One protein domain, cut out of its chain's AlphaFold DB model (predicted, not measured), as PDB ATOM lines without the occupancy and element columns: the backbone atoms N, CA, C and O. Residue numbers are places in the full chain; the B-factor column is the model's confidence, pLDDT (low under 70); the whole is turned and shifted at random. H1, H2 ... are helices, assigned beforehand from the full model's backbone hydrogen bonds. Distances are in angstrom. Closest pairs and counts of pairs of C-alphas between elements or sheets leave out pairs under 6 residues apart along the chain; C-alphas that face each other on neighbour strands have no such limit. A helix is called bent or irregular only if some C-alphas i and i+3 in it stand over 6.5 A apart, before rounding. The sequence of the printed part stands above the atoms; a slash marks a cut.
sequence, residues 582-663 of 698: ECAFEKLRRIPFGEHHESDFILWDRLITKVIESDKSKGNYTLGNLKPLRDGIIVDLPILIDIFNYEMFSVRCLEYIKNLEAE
ATOM      1  N   GLU A 582     214.055 278.612 229.209       86.12
ATOM      2  CA  GLU A 582     215.059 279.023 230.192       86.12
ATOM      3  C   GLU A 582     214.675 280.343 230.865       86.12
ATOM      4  O   GLU A 582     214.664 280.437 232.091       86.12
ATOM      5  N   CYS A 583     214.263 281.344 230.083       81.31
ATOM      6  CA  CYS A 583     213.772 282.610 230.622       81.31
ATOM      7  C   CYS A 583     212.524 282.412 231.501       81.31
ATOM      8  O   CYS A 583     212.430 282.989 232.586       81.31
ATOM      9  N   ALA A 584     211.582 281.561 231.073       82.12
ATOM     10  CA  ALA A 584     210.393 281.225 231.853       82.12
ATOM     11  C   ALA A 584     210.762 280.572 233.193       82.12
ATOM     12  O   ALA A 584     210.260 280.992 234.236       82.12
ATOM     13  N   PHE A 585     211.683 279.603 233.181       85.75
ATOM     14  CA  PHE A 585     212.203 278.949 234.381       85.75
ATOM     15  C   PHE A 585     212.878 279.941 235.337       85.75
ATOM     16  O   PHE A 585     212.562 279.970 236.525       85.75
ATOM     17  N   GLU A 586     213.762 280.801 234.825       83.50
ATOM     18  CA  GLU A 586     214.490 281.796 235.620       83.50
ATOM     19  C   GLU A 586     213.570 282.801 236.319       83.50
ATOM     20  O   GLU A 586     213.872 283.274 237.417       83.50
ATOM     21  N   LYS A 587     212.441 283.140 235.695       78.50
ATOM     22  CA  LYS A 587     211.433 284.021 236.291       78.50
ATOM     23  C   LYS A 587     210.556 283.275 237.293       78.50
ATOM     24  O   LYS A 587     210.326 283.794 238.381       78.50
ATOM     25  N   LEU A 588     210.133 282.055 236.964       78.44
ATOM     26  CA  LEU A 588     209.271 281.229 237.808       78.44
ATOM     27  C   LEU A 588     209.984 280.760 239.091       78.44
ATOM     28  O   LEU A 588     209.366 280.722 240.147       78.44
ATOM     29  N   ARG A 589     211.296 280.480 239.045       78.06
ATOM     30  CA  ARG A 589     212.079 280.066 240.229       78.06
ATOM     31  C   ARG A 589     212.300 281.174 241.262       78.06
ATOM     32  O   ARG A 589     212.607 280.884 242.411       78.06
ATOM     33  N   ARG A 590     212.181 282.442 240.852       73.25
ATOM     34  CA  ARG A 590     212.353 283.621 241.722       73.25
ATOM     35  C   ARG A 590     211.060 284.037 242.421       73.25
ATOM     36  O   ARG A 590     211.062 285.010 243.172       73.25
ATOM     37  N   ILE A 591     209.968 283.326 242.159       70.38
ATOM     38  CA  ILE A 591     208.684 283.544 242.806       70.38
ATOM     39  C   ILE A 591     208.697 282.854 244.186       70.38
ATOM     40  O   ILE A 591     208.887 281.638 244.248       70.38
ATOM     41  N   PRO A 592     208.518 283.591 245.301       61.47
ATOM     42  CA  PRO A 592     208.503 282.993 246.632       61.47
ATOM     43  C   PRO A 592     207.247 282.133 246.831       61.47
ATOM     44  O   PRO A 592     206.126 282.633 246.828       61.47
ATOM     45  N   PHE A 593     207.443 280.834 247.062       56.47
ATOM     46  CA  PHE A 593     206.391 279.893 247.451       56.47
ATOM     47  C   PHE A 593     206.042 280.071 248.939       56.47
ATOM     48  O   PHE A 593     206.484 279.295 249.783       56.47
ATOM     49  N   GLY A 594     205.312 281.138 249.273       51.00
ATOM     50  CA  GLY A 594     204.948 281.470 250.659       51.00
ATOM     51  C   GLY A 594     203.448 281.452 250.958       51.00
ATOM     52  O   GLY A 594     203.059 281.121 252.073       51.00
ATOM     53  N   GLU A 595     202.596 281.751 249.977       49.44
ATOM     54  CA  GLU A 595     201.140 281.834 250.151       49.44
ATOM     55  C   GLU A 595     200.464 281.171 248.937       49.44
ATOM     56  O   GLU A 595     200.677 281.560 247.794       49.44
ATOM     57  N   HIS A 596     199.747 280.068 249.162       48.56
ATOM     58  CA  HIS A 596     199.358 279.108 248.125       48.56
ATOM     59  C   HIS A 596     198.372 279.643 247.069       48.56
ATOM     60  O   HIS A 596     197.231 279.972 247.397       48.56
ATOM     61  N   HIS A 597     198.741 279.541 245.786       56.91
ATOM     62  CA  HIS A 597     197.802 279.571 244.664       56.91
ATOM     63  C   HIS A 597     197.921 278.291 243.813       56.91
ATOM     64  O   HIS A 597     198.986 277.948 243.302       56.91
ATOM     65  N   GLU A 598     196.807 277.571 243.613       58.16
ATOM     66  CA  GLU A 598     196.743 276.364 242.756       58.16
ATOM     67  C   GLU A 598     197.251 276.609 241.325       58.16
ATOM     68  O   GLU A 598     197.669 275.691 240.617       58.16
ATOM     69  N   SER A 599     197.233 277.863 240.892       57.53
ATOM     70  CA  SER A 599     197.614 278.280 239.558       57.53
ATOM     71  C   SER A 599     199.101 278.207 239.230       57.53
ATOM     72  O   SER A 599     199.440 278.136 238.049       57.53
ATOM     73  N   ASP A 600     199.990 278.224 240.218       68.69
ATOM     74  CA  ASP A 600     201.436 278.204 239.948       68.69
ATOM     75  C   ASP A 600     201.902 276.795 239.641       68.69
ATOM     76  O   ASP A 600     202.746 276.584 238.769       68.69
ATOM     77  N   PHE A 601     201.259 275.811 240.275       75.62
ATOM     78  CA  PHE A 601     201.412 274.411 239.915       75.62
ATOM     79  C   PHE A 601     201.078 274.181 238.440       75.62
ATOM     80  O   PHE A 601     201.815 273.467 237.769       75.62
ATOM     81  N   ILE A 602     200.047 274.852 237.910       77.06
ATOM     82  CA  ILE A 602     199.678 274.767 236.488       77.06
ATOM     83  C   ILE A 602     200.795 275.316 235.589       77.06
ATOM     84  O   ILE A 602     201.052 274.749 234.527       77.06
ATOM     85  N   LEU A 603     201.476 276.396 235.984       78.62
ATOM     86  CA  LEU A 603     202.591 276.942 235.202       78.62
ATOM     87  C   LEU A 603     203.812 276.029 235.219       78.62
ATOM     88  O   LEU A 603     204.414 275.815 234.166       78.62
ATOM     89  N   TRP A 604     204.134 275.438 236.370       84.38
ATOM     90  CA  TRP A 604     205.175 274.415 236.454       84.38
ATOM     91  C   TRP A 604     204.826 273.181 235.624       84.38
ATOM     92  O   TRP A 604     205.669 272.709 234.866       84.38
ATOM     93  N   ASP A 605     203.581 272.705 235.683       83.38
ATOM     94  CA  ASP A 605     203.105 271.581 234.872       83.38
ATOM     95  C   ASP A 605     203.246 271.872 233.370       83.38
ATOM     96  O   ASP A 605     203.730 271.029 232.607       83.38
ATOM     97  N   ARG A 606     202.879 273.084 232.931       83.56
ATOM     98  CA  ARG A 606     203.038 273.518 231.536       83.56
ATOM     99  C   ARG A 606     204.506 273.619 231.130       83.56
ATOM    100  O   ARG A 606     204.857 273.134 230.056       83.56
ATOM    101  N   LEU A 607     205.357 274.205 231.974       86.56
ATOM    102  CA  LEU A 607     206.793 274.330 231.716       86.56
ATOM    103  C   LEU A 607     207.451 272.949 231.581       86.56
ATOM    104  O   LEU A 607     208.113 272.688 230.580       86.56
ATOM    105  N   ILE A 608     207.206 272.047 232.538       85.81
ATOM    106  CA  ILE A 608     207.706 270.662 232.534       85.81
ATOM    107  C   ILE A 608     207.251 269.939 231.264       85.81
ATOM    108  O   ILE A 608     208.068 269.346 230.560       85.81
ATOM    109  N   THR A 609     205.964 270.037 230.923       83.56
ATOM    110  CA  THR A 609     205.418 269.419 229.707       83.56
ATOM    111  C   THR A 609     206.142 269.923 228.458       83.56
ATOM    112  O   THR A 609     206.554 269.125 227.619       83.56
ATOM    113  N   LYS A 610     206.370 271.237 228.346       83.94
ATOM    114  CA  LYS A 610     207.026 271.840 227.174       83.94
ATOM    115  C   LYS A 610     208.505 271.487 227.047       83.94
ATOM    116  O   LYS A 610     208.992 271.357 225.920       83.94
ATOM    117  N   VAL A 611     209.197 271.306 228.170       84.19
ATOM    118  CA  VAL A 611     210.573 270.792 228.210       84.19
ATOM    119  C   VAL A 611     210.611 269.343 227.723       84.19
ATOM    120  O   VAL A 611     211.418 269.018 226.857       84.19
ATOM    121  N   ILE A 612     209.689 268.493 228.179       81.12
ATOM    122  CA  ILE A 612     209.620 267.082 227.764       81.12
ATOM    123  C   ILE A 612     209.260 266.944 226.277       81.12
ATOM    124  O   ILE A 612     209.890 266.165 225.569       81.12
ATOM    125  N   GLU A 613     208.308 267.743 225.778       75.06
ATOM    126  CA  GLU A 613     207.937 267.810 224.352       75.06
ATOM    127  C   GLU A 613     209.075 268.322 223.451       75.06
ATOM    128  O   GLU A 613     209.021 268.183 222.229       75.06
ATOM    129  N   SER A 614     210.069 269.015 224.016       64.19
ATOM    130  CA  SER A 614     211.218 269.516 223.255       64.19
ATOM    131  C   SER A 614     212.261 268.438 222.961       64.19
ATOM    132  O   SER A 614     212.979 268.554 221.967       64.19
ATOM    133  N   ASP A 615     212.294 267.377 223.767       61.53
ATOM    134  CA  ASP A 615     213.047 266.164 223.478       61.53
ATOM    135  C   ASP A 615     212.140 265.206 222.693       61.53
ATOM    136  O   ASP A 615     210.927 265.187 222.888       61.53
ATOM    137  N   LYS A 616     212.685 264.419 221.764       56.41
ATOM    138  CA  LYS A 616     211.921 263.612 220.781       56.41
ATOM    139  C   LYS A 616     211.162 262.417 221.403       56.41
ATOM    140  O   LYS A 616     210.964 261.396 220.739       56.41
ATOM    141  N   SER A 617     210.766 262.513 222.670       56.38
ATOM    142  CA  SER A 617     209.973 261.525 223.391       56.38
ATOM    143  C   SER A 617     208.573 261.412 222.768       56.38
ATOM    144  O   SER A 617     207.898 262.401 222.495       56.38
ATOM    145  N   LYS A 618     208.148 260.180 222.459       51.75
ATOM    146  CA  LYS A 618     206.897 259.882 221.728       51.75
ATOM    147  C   LYS A 618     205.703 259.584 222.651       51.75
ATOM    148  O   LYS A 618     204.652 259.160 222.172       51.75
ATOM    149  N   GLY A 619     205.864 259.728 223.965       56.59
ATOM    150  CA  GLY A 619     204.859 259.334 224.952       56.59
ATOM    151  C   GLY A 619     203.806 260.415 225.212       56.59
ATOM    152  O   GLY A 619     204.144 261.552 225.516       56.59
ATOM    153  N   ASN A 620     202.520 260.048 225.183       58.75
ATOM    154  CA  ASN A 620     201.447 260.894 225.720       58.75
ATOM    155  C   ASN A 620     201.442 260.785 227.257       58.75
ATOM    156  O   ASN A 620     200.951 259.800 227.821       58.75
ATOM    157  N   TYR A 621     202.012 261.777 227.943       68.94
ATOM    158  CA  TYR A 621     202.030 261.859 229.406       68.94
ATOM    159  C   TYR A 621     200.818 262.639 229.922       68.94
ATOM    160  O   TYR A 621     200.457 263.677 229.375       68.94
ATOM    161  N   THR A 622     200.167 262.139 230.976       64.06
ATOM    162  CA  THR A 622     199.073 262.867 231.642       64.06
ATOM    163  C   THR A 622     199.617 263.696 232.804       64.06
ATOM    164  O   THR A 622     200.646 263.345 233.382       64.06
ATOM    165  N   LEU A 623     198.896 264.751 233.200       61.22
ATOM    166  CA  LEU A 623     199.215 265.578 234.378       61.22
ATOM    167  C   LEU A 623     199.435 264.746 235.657       61.22
ATOM    168  O   LEU A 623     200.303 265.067 236.465       61.22
ATOM    169  N   GLY A 624     198.713 263.633 235.816       65.44
ATOM    170  CA  GLY A 624     198.896 262.719 236.948       65.44
ATOM    171  C   GLY A 624     200.282 262.063 236.999       65.44
ATOM    172  O   GLY A 624     200.790 261.808 238.086       65.44
ATOM    173  N   ASN A 625     200.926 261.847 235.845       74.31
ATOM    174  CA  ASN A 625     202.255 261.233 235.761       74.31
ATOM    175  C   ASN A 625     203.377 262.216 236.138       74.31
ATOM    176  O   ASN A 625     204.440 261.788 236.586       74.31
ATOM    177  N   LEU A 626     203.154 263.516 235.928       80.44
ATOM    178  CA  LEU A 626     204.152 264.577 236.116       80.44
ATOM    179  C   LEU A 626     204.080 265.226 237.503       80.44
ATOM    180  O   LEU A 626     205.052 265.834 237.945       80.44
ATOM    181  N   LYS A 627     202.966 265.035 238.222       82.25
ATOM    182  CA  LYS A 627     202.757 265.558 239.577       82.25
ATOM    183  C   LYS A 627     203.909 265.243 240.557       82.25
ATOM    184  O   LYS A 627     204.371 266.181 241.200       82.25
ATOM    185  N   PRO A 628     204.439 264.003 240.653       83.69
ATOM    186  CA  PRO A 628     205.542 263.706 241.575       83.69
ATOM    187  C   PRO A 628     206.841 264.449 241.233       83.69
ATOM    188  O   PRO A 628     207.565 264.872 242.132       83.69
ATOM    189  N   LEU A 629     207.126 264.643 239.939       83.69
ATOM    190  CA  LEU A 629     208.277 265.420 239.472       83.69
ATOM    191  C   LEU A 629     208.125 266.898 239.833       83.69
ATOM    192  O   LEU A 629     209.054 267.488 240.381       83.69
ATOM    193  N   ARG A 630     206.956 267.484 239.551       85.44
ATOM    194  CA  ARG A 630     206.642 268.872 239.903       85.44
ATOM    195  C   ARG A 630     206.801 269.109 241.402       85.44
ATOM    196  O   ARG A 630     207.499 270.038 241.794       85.44
ATOM    197  N   ASP A 631     206.174 268.270 242.223       82.81
ATOM    198  CA  ASP A 631     206.192 268.422 243.679       82.81
ATOM    199  C   ASP A 631     207.631 268.292 244.220       82.81
ATOM    200  O   ASP A 631     208.049 269.097 245.050       82.81
ATOM    201  N   GLY A 632     208.434 267.364 243.680       80.50
ATOM    202  CA  GLY A 632     209.855 267.234 244.027       80.50
ATOM    203  C   GLY A 632     210.710 268.441 243.619       80.50
ATOM    204  O   GLY A 632     211.577 268.866 244.375       80.50
ATOM    205  N   ILE A 633     210.452 269.039 242.452       81.31
ATOM    206  CA  ILE A 633     211.151 270.253 242.001       81.31
ATOM    207  C   ILE A 633     210.820 271.443 242.909       81.31
ATOM    208  O   ILE A 633     211.721 272.182 243.296       81.31
ATOM    209  N   ILE A 634     209.547 271.607 243.280       77.19
ATOM    210  CA  ILE A 634     209.082 272.705 244.144       77.19
ATOM    211  C   ILE A 634     209.665 272.599 245.557       77.19
ATOM    212  O   ILE A 634     210.018 273.621 246.139       77.19
ATOM    213  N   VAL A 635     209.813 271.386 246.095       79.25
ATOM    214  CA  VAL A 635     210.442 271.159 247.408       79.25
ATOM    215  C   VAL A 635     211.935 271.499 247.397       79.25
ATOM    216  O   VAL A 635     212.442 272.067 248.362       79.25
ATOM    217  N   ASP A 636     212.635 271.196 246.304       76.00
ATOM    218  CA  ASP A 636     214.085 271.387 246.220       76.00
ATOM    219  C   ASP A 636     214.491 272.825 245.857       76.00
ATOM    220  O   ASP A 636     215.593 273.265 246.190       76.00
ATOM    221  N   LEU A 637     213.606 273.574 245.194       75.75
ATOM    222  CA  LEU A 637     213.838 274.944 244.723       75.75
ATOM    223  C   LEU A 637     214.304 275.917 245.823       75.75
ATOM    224  O   LEU A 637     215.308 276.593 245.599       75.75
ATOM    225  N   PRO A 638     213.666 275.985 247.009       69.06
ATOM    226  CA  PRO A 638     214.131 276.834 248.109       69.06
ATOM    227  C   PRO A 638     215.500 276.427 248.671       69.06
ATOM    228  O   PRO A 638     216.220 277.269 249.199       69.06
ATOM    229  N   ILE A 639     215.855 275.142 248.575       73.25
ATOM    230  CA  ILE A 639     217.084 274.567 249.145       73.25
ATOM    231  C   ILE A 639     218.273 274.783 248.201       73.25
ATOM    232  O   ILE A 639     219.400 274.982 248.645       73.25
ATOM    233  N   LEU A 640     218.022 274.746 246.892       73.69
ATOM    234  CA  LEU A 640     219.048 274.761 245.850       73.69
ATOM    235  C   LEU A 640     218.993 276.020 244.977       73.69
ATOM    236  O   LEU A 640     219.541 276.006 243.880       73.69
ATOM    237  N   ILE A 641     218.347 277.102 245.422       70.31
ATOM    238  CA  ILE A 641     218.017 278.262 244.575       70.31
ATOM    239  C   ILE A 641     219.229 278.875 243.848       70.31
ATOM    240  O   ILE A 641     219.104 279.303 242.702       70.31
ATOM    241  N   ASP A 642     220.417 278.850 244.457       70.81
ATOM    242  CA  ASP A 642     221.640 279.413 243.869       70.81
ATOM    243  C   ASP A 642     222.339 278.475 242.870       70.81
ATOM    244  O   ASP A 642     223.180 278.915 242.088       70.81
ATOM    245  N   ILE A 643     221.989 277.186 242.869       75.50
ATOM    246  CA  ILE A 643     222.687 276.133 242.110       75.50
ATOM    247  C   ILE A 643     221.758 275.485 241.070       75.50
ATOM    248  O   ILE A 643     222.212 275.050 240.014       75.50
ATOM    249  N   PHE A 644     220.449 275.451 241.325       81.69
ATOM    250  CA  PHE A 644     219.446 274.819 240.474       81.69
ATOM    251  C   PHE A 644     219.091 275.714 239.278       81.69
ATOM    252  O   PHE A 644     218.188 276.555 239.337       81.69
ATOM    253  N   ASN A 645     219.847 275.540 238.193       84.62
ATOM    254  CA  ASN A 645     219.677 276.251 236.927       84.62
ATOM    255  C   ASN A 645     218.783 275.478 235.934       84.62
ATOM    256  O   ASN A 645     218.381 274.335 236.174       84.62
ATOM    257  N   TYR A 646     218.477 276.106 234.795       85.62
ATOM    258  CA  TYR A 646     217.613 275.507 233.776       85.62
ATOM    259  C   TYR A 646     218.165 274.192 233.204       85.62
ATOM    260  O   TYR A 646     217.390 273.287 232.899       85.62
ATOM    261  N   GLU A 647     219.486 274.040 233.085       85.12
ATOM    262  CA  GLU A 647     220.096 272.801 232.587       85.12
ATOM    263  C   GLU A 647     219.847 271.632 233.544       85.12
ATOM    264  O   GLU A 647     219.407 270.570 233.106       85.12
ATOM    265  N   MET A 648     220.027 271.842 234.852       85.44
ATOM    266  CA  MET A 648     219.709 270.840 235.873       85.44
ATOM    267  C   MET A 648     218.216 270.506 235.898       85.44
ATOM    268  O   MET A 648     217.846 269.335 235.988       85.44
ATOM    269  N   PHE A 649     217.354 271.517 235.782       86.94
ATOM    270  CA  PHE A 649     215.907 271.327 235.688       86.94
ATOM    271  C   PHE A 649     215.516 270.497 234.457       86.94
ATOM    272  O   PHE A 649     214.753 269.537 234.577       86.94
ATOM    273  N   SER A 650     216.075 270.823 233.291       85.00
ATOM    274  CA  SER A 650     215.824 270.116 232.035       85.00
ATOM    275  C   SER A 650     216.287 268.660 232.105       85.00
ATOM    276  O   SER A 650     215.499 267.751 231.841       85.00
ATOM    277  N   VAL A 651     217.522 268.415 232.565       86.25
ATOM    278  CA  VAL A 651     218.064 267.061 232.768       86.25
ATOM    279  C   VAL A 651     217.165 266.253 233.697       86.25
ATOM    280  O   VAL A 651     216.782 265.136 233.355       86.25
ATOM    281  N   ARG A 652     216.737 266.839 234.817       85.94
ATOM    282  CA  ARG A 652     215.861 266.176 235.786       85.94
ATOM    283  C   ARG A 652     214.496 265.811 235.198       85.94
ATOM    284  O   ARG A 652     213.987 264.725 235.474       85.94
ATOM    285  N   CYS A 653     213.911 266.679 234.370       84.25
ATOM    286  CA  CYS A 653     212.662 266.375 233.667       84.25
ATOM    287  C   CYS A 653     212.829 265.186 232.710       84.25
ATOM    288  O   CYS A 653     211.993 264.282 232.690       84.25
ATOM    289  N   LEU A 654     213.925 265.161 231.949       83.31
ATOM    290  CA  LEU A 654     214.201 264.108 230.973       83.31
ATOM    291  C   LEU A 654     214.572 262.775 231.635       83.31
ATOM    292  O   LEU A 654     214.120 261.722 231.189       83.31
ATOM    293  N   GLU A 655     215.349 262.793 232.717       85.06
ATOM    294  CA  GLU A 655     215.677 261.599 233.506       85.06
ATOM    295  C   GLU A 655     214.438 260.983 234.149       85.06
ATOM    296  O   GLU A 655     214.253 259.768 234.098       85.06
ATOM    297  N   TYR A 656     213.551 261.813 234.700       85.12
ATOM    298  CA  TYR A 656     212.289 261.342 235.261       85.12
ATOM    299  C   TYR A 656     211.435 260.621 234.211       85.12
ATOM    300  O   TYR A 656     210.883 259.557 234.485       85.12
ATOM    301  N   ILE A 657     211.381 261.147 232.985       82.00
ATOM    302  CA  ILE A 657     210.664 260.499 231.883       82.00
ATOM    303  C   ILE A 657     211.335 259.197 231.452       82.00
ATOM    304  O   ILE A 657     210.640 258.194 231.319       82.00
ATOM    305  N   LYS A 658     212.666 259.161 231.329       82.19
ATOM    306  CA  LYS A 658     213.401 257.916 231.041       82.19
ATOM    307  C   LYS A 658     213.135 256.838 232.093       82.19
ATOM    308  O   LYS A 658     212.946 255.675 231.745       82.19
ATOM    309  N   ASN A 659     213.064 257.220 233.368       83.06
ATOM    310  CA  ASN A 659     212.747 256.302 234.460       83.06
ATOM    311  C   ASN A 659     211.295 255.806 234.383       83.06
ATOM    312  O   ASN A 659     211.052 254.607 234.520       83.06
ATOM    313  N   LEU A 660     210.335 256.689 234.086       79.94
ATOM    314  CA  LEU A 660     208.937 256.302 233.872       79.94
ATOM    315  C   LEU A 660     208.753 255.382 232.655       79.94
ATOM    316  O   LEU A 660     207.949 254.451 232.710       79.94
ATOM    317  N   GLU A 661     209.471 255.630 231.559       77.56
ATOM    318  CA  GLU A 661     209.476 254.764 230.374       77.56
ATOM    319  C   GLU A 661     210.066 253.390 230.712       77.56
ATOM    320  O   GLU A 661     209.437 252.374 230.420       77.56
ATOM    321  N   ALA A 662     211.197 253.339 231.424       78.56
ATOM    322  CA  ALA A 662     211.814 252.088 231.866       78.56
ATOM    323  C   ALA A 662     210.911 251.281 232.819       78.56
ATOM    324  O   ALA A 662     210.840 250.053 232.725       78.56
ATOM    325  N   GLU A 663     210.185 251.943 233.722       76.12
ATOM    326  CA  GLU A 663     209.204 251.289 234.594       76.12
ATOM    327  C   GLU A 663     207.974 250.779 233.835       76.12
ATOM    328  O   GLU A 663     207.446 249.715 234.169       76.12
TER     329      GLU A 663
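What this domain is: This is residues 582 to 663 of the 698 residues of an uncharacterized protein of Coxiella burnetii (strain Dugway 5J108-111) (UniProt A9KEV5). Helix H2 crosses helix H3 at nearly a right angle and reaches with its last residues, 608 to 612, to the middle of helix H4, while H3 and H4 run opposite ways, splayed at 43 degrees. Short H1 sits at the beginning of H4, and residues 594 to 599 stick out. The printed part has 82 residues with four named helices, in the order H1, H2, H3, H4, and no named strand: the class is all helix. It is compact, with a radius of gyration of the C-alphas of 12.5 A and spans of 35 by 25 by 21 A.

How they stand to each other: Begin at H1, residues 582 to 588; H2, residues 598 to 612, is close to it but not clearly touching, the closest C-alphas being those of Phe 585 and Leu 607, 7.6 A apart. H2 touches H3, residues 623 to 636, about perpendicular at 77 degrees, closest at C-alphas 604 and 630, 6.7 A apart. Residues 608 to 612 of H2 touch residues 650 to 657 of H4, residues 646 to 663, about perpendicular at 78 degrees, closest at C-alphas 612 and 654, 6.3 A apart. H3 and H4 form a helical hairpin and only just touch, with 3 pairs of C-alphas within 8 A; the closest are Leu 629 and Tyr 656, 7.1 A apart. H1 only just touches H4, at Tyr 646 alone, with 3 such pairs; H1 and H3 are apart. In H1 and H4 every O i to N i+4 pair is within hydrogen-bond range; in H2 10 of 11 are, in H3 8 of 10.

Where its parts are: Find C-alpha 582 at (215.059, 279.023, 230.192), where H1 begins. H2 is 21.8 A long, and H3, 19.9 A, is irregular, with C-alphas 625 and 628 7.1 A apart. H4 runs 25.6 A to C-alpha 663 at (209.204, 251.289, 234.594).

The domain as a whole: The C-alphas farthest apart, Glu 595 and Ala 662, are 36.5 A apart. The printed part has no cut, and its three links are short. Look for pLDDT under 70 at residues 592 to 600, 614 to 624 and 638.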